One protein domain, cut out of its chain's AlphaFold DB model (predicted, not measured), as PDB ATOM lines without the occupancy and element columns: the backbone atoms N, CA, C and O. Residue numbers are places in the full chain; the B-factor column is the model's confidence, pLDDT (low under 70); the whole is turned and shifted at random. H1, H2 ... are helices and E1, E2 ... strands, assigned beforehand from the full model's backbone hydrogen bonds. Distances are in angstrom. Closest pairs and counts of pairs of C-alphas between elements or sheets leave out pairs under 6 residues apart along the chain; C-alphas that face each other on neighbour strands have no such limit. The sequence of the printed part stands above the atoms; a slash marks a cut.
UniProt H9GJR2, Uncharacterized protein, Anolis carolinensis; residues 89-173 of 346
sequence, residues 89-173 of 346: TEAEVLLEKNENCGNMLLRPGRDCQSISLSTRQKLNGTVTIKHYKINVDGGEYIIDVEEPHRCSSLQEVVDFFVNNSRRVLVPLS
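Overview. This is residues 89 to 173 of the 346 residues of an uncharacterized protein of Anolis carolinensis (UniProt H9GJR2). One antiparallel sheet of five strands, strongly twisted and curled like part of a barrel, curls round H2 on one face, while H1 packs on the opposite face over E2. The long hairpin E2 and E3 makes the length of the whole, and the short strands E4 and E5 extend the sheet beside one end of E3. The printed part has 85 residues, with two named helices and five named strands in the order H1 E1 E2 E3 E4 E5 H2; the sheet's order is E1 - E2 - E3 - E4 - E5, and the class is mixed, helices and strands. It is compact, with a radius of gyration of the C-alphas of 12.8 A, and spans 40 by 27 by 24 A, only just elongated.

Along the chain. Find C-alpha 126 at (15.593, 92.801, 8.019); from there E3, residues 126 to 137, runs 35.5 A to C-alpha 137 at (9.105, 68.597, 33.205). Before it comes E2, residues 115 to 123, 26.1 A long, and before that E1, residues 104 to 108, 13.8 A. After E3 look for E4, residues 140 to 144, 12.8 A, and E5, residues 149 to 151, 6.7 A. H1, residues 89 to 97, begins at C-alpha 89 at (26.073, 80.488, 17.512) and is 12.4 A long; H2, residues 154 to 164, is 15.4 A long and ends at C-alpha 164 at (1.185, 79.014, 14.955).

Arrangement. Start with the sheet, a meander in which each strand is the antiparallel neighbour of the one before. In the hairpin E2 and E3, at 161 degrees, N 121 and O 128 are within hydrogen-bond range at 2.8 A. E1 and E2 form a hairpin with N 118 and O 105 at 2.8 A, E3 and E4 one with N 142 and O 135 at 2.8 A, and E4 and E5 one with N 151 and O 141 at 2.8 A. The helices make three layers with the sheet, H2 on one face and H1 on the other. H1 has a height over the sheet of 8.4 A; its closest C-alphas to E2 are those of Leu 95 and Arg 120, 6.3 A apart. On the local plane H1 stands at 37 degrees to E2, slantwise to the strands. For H2, look at Cys 151 of E5 and Val 157, the closest C-alphas of the two, 6.0 A apart. H1 and H2 are apart. In both helices every O i to N i+4 pair is within hydrogen-bond range.

Size, cuts and confidence. The two C-alphas farthest apart are those of Gly 125 and Gly 138, at 41.5 A. The printed part has no cut, and no link is long; E1 to E2 is short, E2 to E3 tight. The model's mean pLDDT over the printed part is 92.9, and residue 112 is the one printed residue under 70.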
ATOM      1  N   THR A  89      25.417  79.779  18.621       96.25
ATOM      2  CA  THR A  89      26.073  80.488  17.512       96.25
ATOM      3  C   THR A  89      26.190  79.624  16.260       96.25
ATOM      4  O   THR A  89      26.014  80.120  15.152       96.25
ATOM      5  N   GLU A  90      26.409  78.318  16.416       94.56
ATOM      6  CA  GLU A  90      26.422  77.387  15.283       94.56
ATOM      7  C   GLU A  90      25.034  77.251  14.647       94.56
ATOM      8  O   GLU A  90      24.939  77.239  13.425       94.56
ATOM      9  N   ALA A  91      23.952  77.243  15.434       95.81
ATOM     10  CA  ALA A  91      22.586  77.266  14.904       95.81
ATOM     11  C   ALA A  91      22.258  78.558  14.136       95.81
ATOM     12  O   ALA A  91      21.595  78.503  13.101       95.81
ATOM     13  N   GLU A  92      22.725  79.714  14.617       96.75
ATOM     14  CA  GLU A  92      22.574  81.001  13.921       96.75
ATOM     15  C   GLU A  92      23.264  80.961  12.545       96.75
ATOM     16  O   GLU A  92      22.646  81.297  11.534       96.75
ATOM     17  N   VAL A  93      24.496  80.439  12.490       95.75
ATOM     18  CA  VAL A  93      25.269  80.246  11.250       95.75
ATOM     19  C   VAL A  93      24.670  79.163  10.339       95.75
ATOM     20  O   VAL A  93      24.695  79.310   9.118       95.75
ATOM     21  N   LEU A  94      24.114  78.081  10.889       94.06
ATOM     22  CA  LEU A  94      23.533  76.985  10.104       94.06
ATOM     23  C   LEU A  94      22.232  77.415   9.406       94.06
ATOM     24  O   LEU A  94      22.032  77.077   8.241       94.06
ATOM     25  N   LEU A  95      21.397  78.219  10.073       95.69
ATOM     26  CA  LEU A  95      20.203  78.835   9.474       95.69
ATOM     27  C   LEU A  95      20.533  79.993   8.512       95.69
ATOM     28  O   LEU A  95      19.687  80.397   7.714       95.69
ATOM     29  N   GLU A  96      21.739  80.560   8.589       94.56
ATOM     30  CA  GLU A  96      22.223  81.565   7.638       94.56
ATOM     31  C   GLU A  96      22.778  80.939   6.357       94.56
ATOM     32  O   GLU A  96      22.423  81.369   5.262       94.56
ATOM     33  N   LYS A  97      23.603  79.894   6.479       93.06
ATOM     34  CA  LYS A  97      24.178  79.182   5.328       93.06
ATOM     35  C   LYS A  97      23.121  78.480   4.469       93.06
ATOM     36  O   LYS A  97      23.334  78.321   3.273       93.06
ATOM     37  N   ASN A  98      21.999  78.079   5.069       90.69
ATOM     38  CA  ASN A  98      20.995  77.220   4.442       90.69
ATOM     39  C   ASN A  98      19.604  77.886   4.347       90.69
ATOM     40  O   ASN A  98      18.602  77.222   4.595       90.69
ATOM     41  N   GLU A  99      19.516  79.179   3.974       90.00
ATOM     42  CA  GLU A  99      18.232  79.927   3.901       90.00
ATOM     43  C   GLU A  99      17.122  79.201   3.102       90.00
ATOM     44  O   GLU A  99      15.937  79.399   3.370       90.00
ATOM     45  N   ASN A 100      17.499  78.355   2.136       88.31
ATOM     46  CA  ASN A 100      16.587  77.618   1.255       88.31
ATOM     47  C   ASN A 100      16.076  76.286   1.844       88.31
ATOM     48  O   ASN A 100      15.112  75.730   1.325       88.31
ATOM     49  N   CYS A 101      16.724  75.757   2.884       90.38
ATOM     50  CA  CYS A 101      16.493  74.406   3.418       90.38
ATOM     51  C   CYS A 101      15.570  74.382   4.651       90.38
ATOM     52  O   CYS A 101      15.262  73.320   5.187       90.38
ATOM     53  N   GLY A 102      15.163  75.561   5.122       93.81
ATOM     54  CA  GLY A 102      14.369  75.772   6.330       93.81
ATOM     55  C   GLY A 102      14.932  76.915   7.172       93.81
ATOM     56  O   GLY A 102      16.047  77.385   6.961       93.81
ATOM     57  N   ASN A 103      14.134  77.409   8.114       96.25
ATOM     58  CA  ASN A 103      14.421  78.633   8.870       96.25
ATOM     59  C   ASN A 103      14.193  78.499  10.391       96.25
ATOM     60  O   ASN A 103      14.266  79.497  11.117       96.25
ATOM     61  N   MET A 104      13.957  77.274  10.874       97.06
ATOM     62  CA  MET A 104      13.917  76.906  12.291       97.06
ATOM     63  C   MET A 104      14.664  75.590  12.538       97.06
ATOM     64  O   MET A 104      14.638  74.701  11.691       97.06
ATOM     65  N   LEU A 105      15.272  75.435  13.713       97.31
ATOM     66  CA  LEU A 105      15.841  74.162  14.165       97.31
ATOM     67  C   LEU A 105      15.762  74.002  15.686       97.31
ATOM     68  O   LEU A 105      15.701  74.993  16.421       97.31
ATOM     69  N   LEU A 106      15.798  72.760  16.161       96.75
ATOM     70  CA  LEU A 106      15.961  72.404  17.569       96.75
ATOM     71  C   LEU A 106      17.429  72.086  17.876       96.75
ATOM     72  O   LEU A 106      18.155  71.563  17.036       96.75
ATOM     73  N   ARG A 107      17.865  72.391  19.097       95.25
ATOM     74  CA  ARG A 107      19.208  72.073  19.604       95.25
ATOM     75  C   ARG A 107      19.221  71.965  21.136       95.25
ATOM     76  O   ARG A 107      18.281  72.451  21.780       95.25
ATOM     77  N   PRO A 108      20.289  71.430  21.750       93.81
ATOM     78  CA  PRO A 108      20.516  71.556  23.187       93.81
ATOM     79  C   PRO A 108      20.470  73.015  23.678       93.81
ATOM     80  O   PRO A 108      20.917  73.952  23.003       93.81
ATOM     81  N   GLY A 109      19.914  73.216  24.873       89.81
ATOM     82  CA  GLY A 109      20.005  74.463  25.628       89.81
ATOM     83  C   GLY A 109      21.343  74.595  26.359       89.81
ATOM     84  O   GLY A 109      22.102  73.636  26.488       89.81
ATOM     85  N   ARG A 110      21.645  75.799  26.863       81.50
ATOM     86  CA  ARG A 110      22.879  76.054  27.636       81.50
ATOM     87  C   ARG A 110      22.893  75.308  28.978       81.50
ATOM     88  O   ARG A 110      23.965  75.022  29.493       81.50
ATOM     89  N   ASP A 111      21.721  74.996  29.522       75.94
ATOM     90  CA  ASP A 111      21.563  74.495  30.893       75.94
ATOM     91  C   ASP A 111      21.696  72.959  30.989       75.94
ATOM     92  O   ASP A 111      21.370  72.376  32.020       75.94
ATOM     93  N   CYS A 112      22.110  72.294  29.900       65.50
ATOM     94  CA  CYS A 112      22.220  70.837  29.693       65.50
ATOM     95  C   CYS A 112      20.926  70.008  29.842       65.50
ATOM     96  O   CYS A 112      20.826  68.946  29.235       65.50
ATOM     97  N   GLN A 113      19.930  70.480  30.597       77.44
ATOM     98  CA  GLN A 113      18.599  69.870  30.738       77.44
ATOM     99  C   GLN A 113      17.524  70.561  29.883       77.44
ATOM    100  O   GLN A 113      16.508  69.952  29.553       77.44
ATOM    101  N   SER A 114      17.729  71.832  29.523       88.62
ATOM    102  CA  SER A 114      16.820  72.579  28.650       88.62
ATOM    103  C   SER A 114      17.104  72.302  27.173       88.62
ATOM    104  O   SER A 114      18.231  72.008  26.772       88.62
ATOM    105  N   ILE A 115      16.074  72.437  26.341       94.38
ATOM    106  CA  ILE A 115      16.160  72.415  24.877       94.38
ATOM    107  C   ILE A 115      15.946  73.847  24.368       94.38
ATOM    108  O   ILE A 115      15.426  74.717  25.073       94.38
ATOM    109  N   SER A 116      16.408  74.153  23.159       96.31
ATOM    110  CA  SER A 116      16.198  75.459  22.534       96.31
ATOM    111  C   SER A 116      15.808  75.324  21.070       96.31
ATOM    112  O   SER A 116      16.517  74.694  20.290       96.31
ATOM    113  N   LEU A 117      14.732  76.001  20.682       97.38
ATOM    114  CA  LEU A 117      14.318  76.145  19.290       97.38
ATOM    115  C   LEU A 117      14.814  77.497  18.775       97.38
ATOM    116  O   LEU A 117      14.517  78.532  19.363       97.38
ATOM    117  N   SER A 118      15.614  77.494  17.712       98.06
ATOM    118  CA  SER A 118      16.205  78.697  17.110       98.06
ATOM    119  C   SER A 118      15.562  78.968  15.753       98.06
ATOM    120  O   SER A 118      15.348  78.028  14.994       98.06
ATOM    121  N   THR A 119      15.262  80.228  15.435       97.69
ATOM    122  CA  THR A 119      14.676  80.637  14.146       97.69
ATOM    123  C   THR A 119      15.418  81.829  13.544       97.69
ATOM    124  O   THR A 119      15.977  82.644  14.280       97.69
ATOM    125  N   ARG A 120      15.413  81.946  12.209       96.81
ATOM    126  CA  ARG A 120      16.008  83.064  11.453       96.81
ATOM    127  C   ARG A 120      15.066  83.492  10.325       96.81
ATOM    128  O   ARG A 120      15.026  82.877   9.267       96.81
ATOM    129  N   GLN A 121      14.287  84.546  10.552       94.75
ATOM    130  CA  GLN A 121      13.281  85.052   9.612       94.75
ATOM    131  C   GLN A 121      13.779  86.324   8.915       94.75
ATOM    132  O   GLN A 121      14.392  87.176   9.552       94.75
ATOM    133  N   LYS A 122      13.499  86.479   7.618       92.50
ATOM    134  CA  LYS A 122      13.980  87.592   6.782       92.50
ATOM    135  C   LYS A 122      12.778  88.341   6.207       92.50
ATOM    136  O   LYS A 122      12.141  87.859   5.276       92.50
ATOM    137  N   LEU A 123      12.435  89.488   6.793       89.25
ATOM    138  CA  LEU A 123      11.247  90.275   6.442       89.25
ATOM    139  C   LEU A 123      11.665  91.669   5.972       89.25
ATOM    140  O   LEU A 123      12.317  92.404   6.706       89.25
ATOM    141  N   ASN A 124      11.284  92.036   4.745       88.94
ATOM    142  CA  ASN A 124      11.596  93.332   4.124       88.94
ATOM    143  C   ASN A 124      13.100  93.697   4.160       88.94
ATOM    144  O   ASN A 124      13.464  94.859   4.312       88.94
ATOM    145  N   GLY A 125      13.976  92.691   4.050       87.06
ATOM    146  CA  GLY A 125      15.436  92.829   4.156       87.06
ATOM    147  C   GLY A 125      15.993  92.695   5.579       87.06
ATOM    148  O   GLY A 125      17.138  92.281   5.740       87.06
ATOM    149  N   THR A 126      15.188  92.946   6.613       93.38
ATOM    150  CA  THR A 126      15.593  92.801   8.019       93.38
ATOM    151  C   THR A 126      15.621  91.329   8.427       93.38
ATOM    152  O   THR A 126      14.601  90.638   8.377       93.38
ATOM    153  N   VAL A 127      16.780  90.849   8.882       95.06
ATOM    154  CA  VAL A 127      16.926  89.515   9.486       95.06
ATOM    155  C   VAL A 127      16.603  89.594  10.977       95.06
ATOM    156  O   VAL A 127      17.145  90.421  11.704       95.06
ATOM    157  N   THR A 128      15.714  88.720  11.438       95.94
ATOM    158  CA  THR A 128      15.336  88.545  12.843       95.94
ATOM    159  C   THR A 128      15.681  87.130  13.276       95.94
ATOM    160  O   THR A 128      15.148  86.166  12.728       95.94
ATOM    161  N   ILE A 129      16.543  87.008  14.282       96.62
ATOM    162  CA  ILE A 129      16.866  85.736  14.930       96.62
ATOM    163  C   ILE A 129      16.139  85.675  16.274       96.62
ATOM    164  O   ILE A 129      16.105  86.664  17.009       96.62
ATOM    165  N   LYS A 130      15.549  84.522  16.599       96.31
ATOM    166  CA  LYS A 130      14.925  84.258  17.903       96.31
ATOM    167  C   LYS A 130      15.367  82.902  18.436       96.31
ATOM    168  O   LYS A 130      15.618  81.977  17.667       96.31
ATOM    169  N   HIS A 131      15.406  82.774  19.759       96.62
ATOM    170  CA  HIS A 131      15.559  81.487  20.429       96.62
ATOM    171  C   HIS A 131      14.491  81.369  21.504       96.62
ATOM    172  O   HIS A 131      14.358  82.253  22.346       96.62
ATOM    173  N   TYR A 132      13.765  80.266  21.466       96.12
ATOM    174  CA  TYR A 132      12.744  79.899  22.428       96.12
ATOM    175  C   TYR A 132      13.320  78.808  23.323       96.12
ATOM    176  O   TYR A 132      13.954  77.872  22.824       96.12
ATOM    177  N   LYS A 133      13.136  78.933  24.637       95.06
ATOM    178  CA  LYS A 133      13.523  77.894  25.592       95.06
ATOM    179  C   LYS A 133      12.398  76.862  25.674       95.06
ATOM    180  O   LYS A 133      11.220  77.204  25.606       95.06
ATOM    181  N   ILE A 134      12.773  75.592  25.763       95.56
ATOM    182  CA  ILE A 134      11.855  74.488  26.024       95.56
ATOM    183  C   ILE A 134      12.365  73.785  27.274       95.56
ATOM    184  O   ILE A 134      13.484  73.267  27.304       95.56
ATOM    185  N   ASN A 135      11.547  73.816  28.316       93.19
ATOM    186  CA  ASN A 135      11.805  73.132  29.573       93.19
ATOM    187  C   ASN A 135      11.265  71.698  29.480       93.19
ATOM    188  O   ASN A 135      10.286  71.451  28.776       93.19
ATOM    189  N   VAL A 136      11.905  70.755  30.171       90.50
ATOM    190  CA  VAL A 136      11.446  69.361  30.257       90.50
ATOM    191  C   VAL A 136      11.001  69.113  31.693       90.50
ATOM    192  O   VAL A 136      11.813  69.227  32.608       90.50
ATOM    193  N   ASP A 137       9.722  68.801  31.888       87.56
ATOM    194  CA  ASP A 137       9.105  68.597  33.205       87.56
ATOM    195  C   ASP A 137       8.131  67.416  33.139       87.56
ATOM    196  O   ASP A 137       7.432  67.250  32.144       87.56
ATOM    197  N   GLY A 138       8.148  66.525  34.134       81.94
ATOM    198  CA  GLY A 138       7.360  65.279  34.147       81.94
ATOM    199  C   GLY A 138       7.596  64.296  32.979       81.94
ATOM    200  O   GLY A 138       7.007  63.218  32.958       81.94
ATOM    201  N   GLY A 139       8.450  64.642  32.009       81.44
ATOM    202  CA  GLY A 139       8.586  63.971  30.713       81.44
ATOM    203  C   GLY A 139       7.916  64.714  29.545       81.44
ATOM    204  O   GLY A 139       8.213  64.385  28.393       81.44
ATOM    205  N   GLU A 140       7.085  65.720  29.822       90.00
ATOM    206  CA  GLU A 140       6.518  66.671  28.857       90.00
ATOM    207  C   GLU A 140       7.544  67.741  28.436       90.00
ATOM    208  O   GLU A 140       8.620  67.880  29.024       90.00
ATOM    209  N   TYR A 141       7.185  68.522  27.417       93.50
ATOM    210  CA  TYR A 141       7.930  69.680  26.931       93.50
ATOM    211  C   TYR A 141       7.103  70.949  27.132       93.50
ATOM    212  O   TYR A 141       5.979  71.035  26.644       93.50
ATOM    213  N   ILE A 142       7.657  71.945  27.825       95.50
ATOM    214  CA  ILE A 142       6.988  73.219  28.110       95.50
ATOM    215  C   ILE A 142       7.699  74.338  27.352       95.50
ATOM    216  O   ILE A 142       8.874  74.617  27.602       95.50
ATOM    217  N   ILE A 143       6.989  74.973  26.422       96.06
ATOM    218  CA  ILE A 143       7.497  76.077  25.603       96.06
ATOM    219  C   ILE A 143       7.449  77.370  26.427       96.06
ATOM    220  O   ILE A 143       6.388  77.790  26.884       96.06
ATOM    221  N   ASP A 144       8.611  77.996  26.605       93.56
ATOM    222  CA  ASP A 144       8.830  79.181  27.439       93.56
ATOM    223  C   ASP A 144       8.469  80.458  26.650       93.56
ATOM    224  O   ASP A 144       9.297  81.054  25.950       93.56
ATOM    225  N   VAL A 145       7.178  80.805  26.680       91.81
ATOM    226  CA  VAL A 145       6.546  81.970  26.033       91.81
ATOM    227  C   VAL A 145       5.434  82.533  26.934       91.81
ATOM    228  O   VAL A 145       5.080  81.922  27.935       91.81
ATOM    229  N   GLU A 146       4.879  83.697  26.574       89.38
ATOM    230  CA  GLU A 146       3.878  84.447  27.363       89.38
ATOM    231  C   GLU A 146       2.647  83.620  27.790       89.38
ATOM    232  O   GLU A 146       2.160  83.785  28.907       89.38
ATOM    233  N   GLU A 147       2.201  82.678  26.951       90.56
ATOM    234  CA  GLU A 147       1.237  81.631  27.311       90.56
ATOM    235  C   GLU A 147       1.924  80.249  27.218       90.56
ATOM    236  O   GLU A 147       2.051  79.707  26.115       90.56
ATOM    237  N   PRO A 148       2.422  79.674  28.335       94.06
ATOM    238  CA  PRO A 148       3.237  78.459  28.303       94.06
ATOM    239  C   PRO A 148       2.492  77.239  27.750       94.06
ATOM    240  O   PRO A 148       1.576  76.700  28.378       94.06
ATOM    241  N   HIS A 149       2.926  76.765  26.583       93.94
ATOM    242  CA  HIS A 149       2.309  75.636  25.892       93.94
ATOM    243  C   HIS A 149       2.988  74.309  26.265       93.94
ATOM    244  O   HIS A 149       4.217  74.238  26.327       93.94
ATOM    245  N   ARG A 150       2.193  73.259  26.509       95.44
ATOM    246  CA  ARG A 150       2.664  71.900  26.828       95.44
ATOM    247  C   ARG A 150       2.555  70.994  25.608       95.44
ATOM    248  O   ARG A 150       1.511  70.971  24.966       95.44
ATOM    249  N   CYS A 151       3.598  70.214  25.354       94.19
ATOM    250  CA  CYS A 151       3.665  69.226  24.284       94.19
ATOM    251  C   CYS A 151       4.127  67.869  24.837       94.19
ATOM    252  O   CYS A 151       5.050  67.785  25.650       94.19
ATOM    253  N   SER A 152       3.530  66.789  24.343       90.94
ATOM    254  CA  SER A 152       3.871  65.401  24.674       90.94
ATOM    255  C   SER A 152       5.146  64.896  23.977       90.94
ATOM    256  O   SER A 152       5.760  63.921  24.417       90.94
ATOM    257  N   SER A 153       5.566  65.556  22.891       92.31
ATOM    258  CA  SER A 153       6.722  65.178  22.066       92.31
ATOM    259  C   SER A 153       7.467  66.395  21.500       92.31
ATOM    260  O   SER A 153       6.923  67.497  21.445       92.31
ATOM    261  N   LEU A 154       8.708  66.199  21.035       92.81
ATOM    262  CA  LEU A 154       9.454  67.246  20.320       92.81
ATOM    263  C   LEU A 154       8.890  67.524  18.923       92.81
ATOM    264  O   LEU A 154       8.946  68.666  18.478       92.81
ATOM    265  N   GLN A 155       8.302  66.523  18.265       94.69
ATOM    266  CA  GLN A 155       7.595  66.728  17.003       94.69
ATOM    267  C   GLN A 155       6.400  67.676  17.193       94.69
ATOM    268  O   GLN A 155       6.246  68.628  16.439       94.69
ATOM    269  N   GLU A 156       5.633  67.512  18.273       95.19
ATOM    270  CA  GLU A 156       4.528  68.414  18.620       95.19
ATOM    271  C   GLU A 156       5.004  69.846  18.946       95.19
ATOM    272  O   GLU A 156       4.328  70.806  18.582       95.19
ATOM    273  N   VAL A 157       6.202  70.021  19.527       95.56
ATOM    274  CA  VAL A 157       6.839  71.350  19.660       95.56
ATOM    275  C   VAL A 157       7.133  71.961  18.283       95.56
ATOM    276  O   VAL A 157       6.847  73.139  18.064       95.56
ATOM    277  N   VAL A 158       7.684  71.188  17.339       96.31
ATOM    278  CA  VAL A 158       7.929  71.661  15.963       96.31
ATOM    279  C   VAL A 158       6.607  72.044  15.298       96.31
ATOM    280  O   VAL A 158       6.473  73.163  14.801       96.31
ATOM    281  N   ASP A 159       5.606  71.165  15.355       95.94
ATOM    282  CA  ASP A 159       4.288  71.380  14.762       95.94
ATOM    283  C   ASP A 159       3.553  72.576  15.382       95.94
ATOM    284  O   ASP A 159       2.897  73.321  14.652       95.94
ATOM    285  N   PHE A 160       3.699  72.836  16.684       95.88
ATOM    286  CA  PHE A 160       3.190  74.053  17.322       95.88
ATOM    287  C   PHE A 160       3.772  75.313  16.665       95.88
ATOM    288  O   PHE A 160       3.016  76.174  16.206       95.88
ATOM    289  N   PHE A 161       5.100  75.421  16.549       96.62
ATOM    290  CA  PHE A 161       5.744  76.592  15.938       96.62
ATOM    291  C   PHE A 161       5.407  76.731  14.446       96.62
ATOM    292  O   PHE A 161       5.139  77.837  13.966       96.62
ATOM    293  N   VAL A 162       5.368  75.618  13.713       96.44
ATOM    294  CA  VAL A 162       5.034  75.567  12.283       96.44
ATOM    295  C   VAL A 162       3.567  75.952  12.028       96.44
ATOM    296  O   VAL A 162       3.284  76.719  11.106       96.44
ATOM    297  N   ASN A 163       2.621  75.500  12.857       96.38
ATOM    298  CA  ASN A 163       1.204  75.855  12.726       96.38
ATOM    299  C   ASN A 163       0.906  77.282  13.213       96.38
ATOM    300  O   ASN A 163       0.256  78.041  12.494       96.38
ATOM    301  N   ASN A 164       1.416  77.683  14.382       94.94
ATOM    302  CA  ASN A 164       1.185  79.014  14.955       94.94
ATOM    303  C   ASN A 164       1.774  80.131  14.067       94.94
ATOM    304  O   ASN A 164       1.159  81.175  13.859       94.94
ATOM    305  N   SER A 165       2.924  79.876  13.428       93.25
ATOM    306  CA  SER A 165       3.504  80.775  12.418       93.25
ATOM    307  C   SER A 165       2.832  80.709  11.036       93.25
ATOM    308  O   SER A 165       3.313  81.350  10.104       93.25
ATOM    309  N   ARG A 166       1.741  79.945  10.867       94.88
ATOM    310  CA  ARG A 166       1.038  79.728   9.585       94.88
ATOM    311  C   ARG A 166       1.965  79.240   8.459       94.88
ATOM    312  O   ARG A 166       1.880  79.725   7.335       94.88
ATOM    313  N   ARG A 167       2.851  78.286   8.768       92.50
ATOM    314  CA  ARG A 167       3.879  77.724   7.865       92.50
ATOM    315  C   ARG A 167       4.947  78.728   7.390       92.50
ATOM    316  O   ARG A 167       5.695  78.421   6.469       92.50
ATOM    317  N   VAL A 168       5.067  79.900   8.028       94.56
ATOM    318  CA  VAL A 168       6.192  80.832   7.793       94.56
ATOM    319  C   VAL A 168       7.478  80.321   8.452       94.56
ATOM    320  O   VAL A 168       8.571  80.607   7.961       94.56
ATOM    321  N   LEU A 169       7.371  79.555   9.544       96.69
ATOM    322  CA  LEU A 169       8.470  78.726  10.029       96.69
ATOM    323  C   LEU A 169       8.434  77.352   9.344       96.69
ATOM    324  O   LEU A 169       7.378  76.721   9.261       96.69
ATOM    325  N   VAL A 170       9.596  76.915   8.859       96.31
ATOM    326  CA  VAL A 170       9.816  75.666   8.118       96.31
ATOM    327  C   VAL A 170      11.019  74.949   8.741       96.31
ATOM    328  O   VAL A 170      12.094  75.559   8.787       96.31
ATOM    329  N   PRO A 171      10.875  73.700   9.229       96.31
ATOM    330  CA  PRO A 171      11.973  72.936   9.823       96.31
ATOM    331  C   PRO A 171      13.169  72.827   8.878       96.31
ATOM    332  O   PRO A 171      12.990  72.547   7.695       96.31
ATOM    333  N   LEU A 172      14.379  73.054   9.395       94.94
ATOM    334  CA  LEU A 172      15.612  72.838   8.645       94.94
ATOM    335  C   LEU A 172      15.774  71.347   8.348       94.94
ATOM    336  O   LEU A 172      15.988  70.562   9.270       94.94
ATOM    337  N   SER A 173      15.713  70.992   7.066       90.69
ATOM    338  CA  SER A 173      16.082  69.671   6.561       90.69
ATOM    339  C   SER A 173      17.378  69.787   5.767       90.69
ATOM    340  O   SER A 173      17.479  70.613   4.861       90.69
TER     341      SER A 173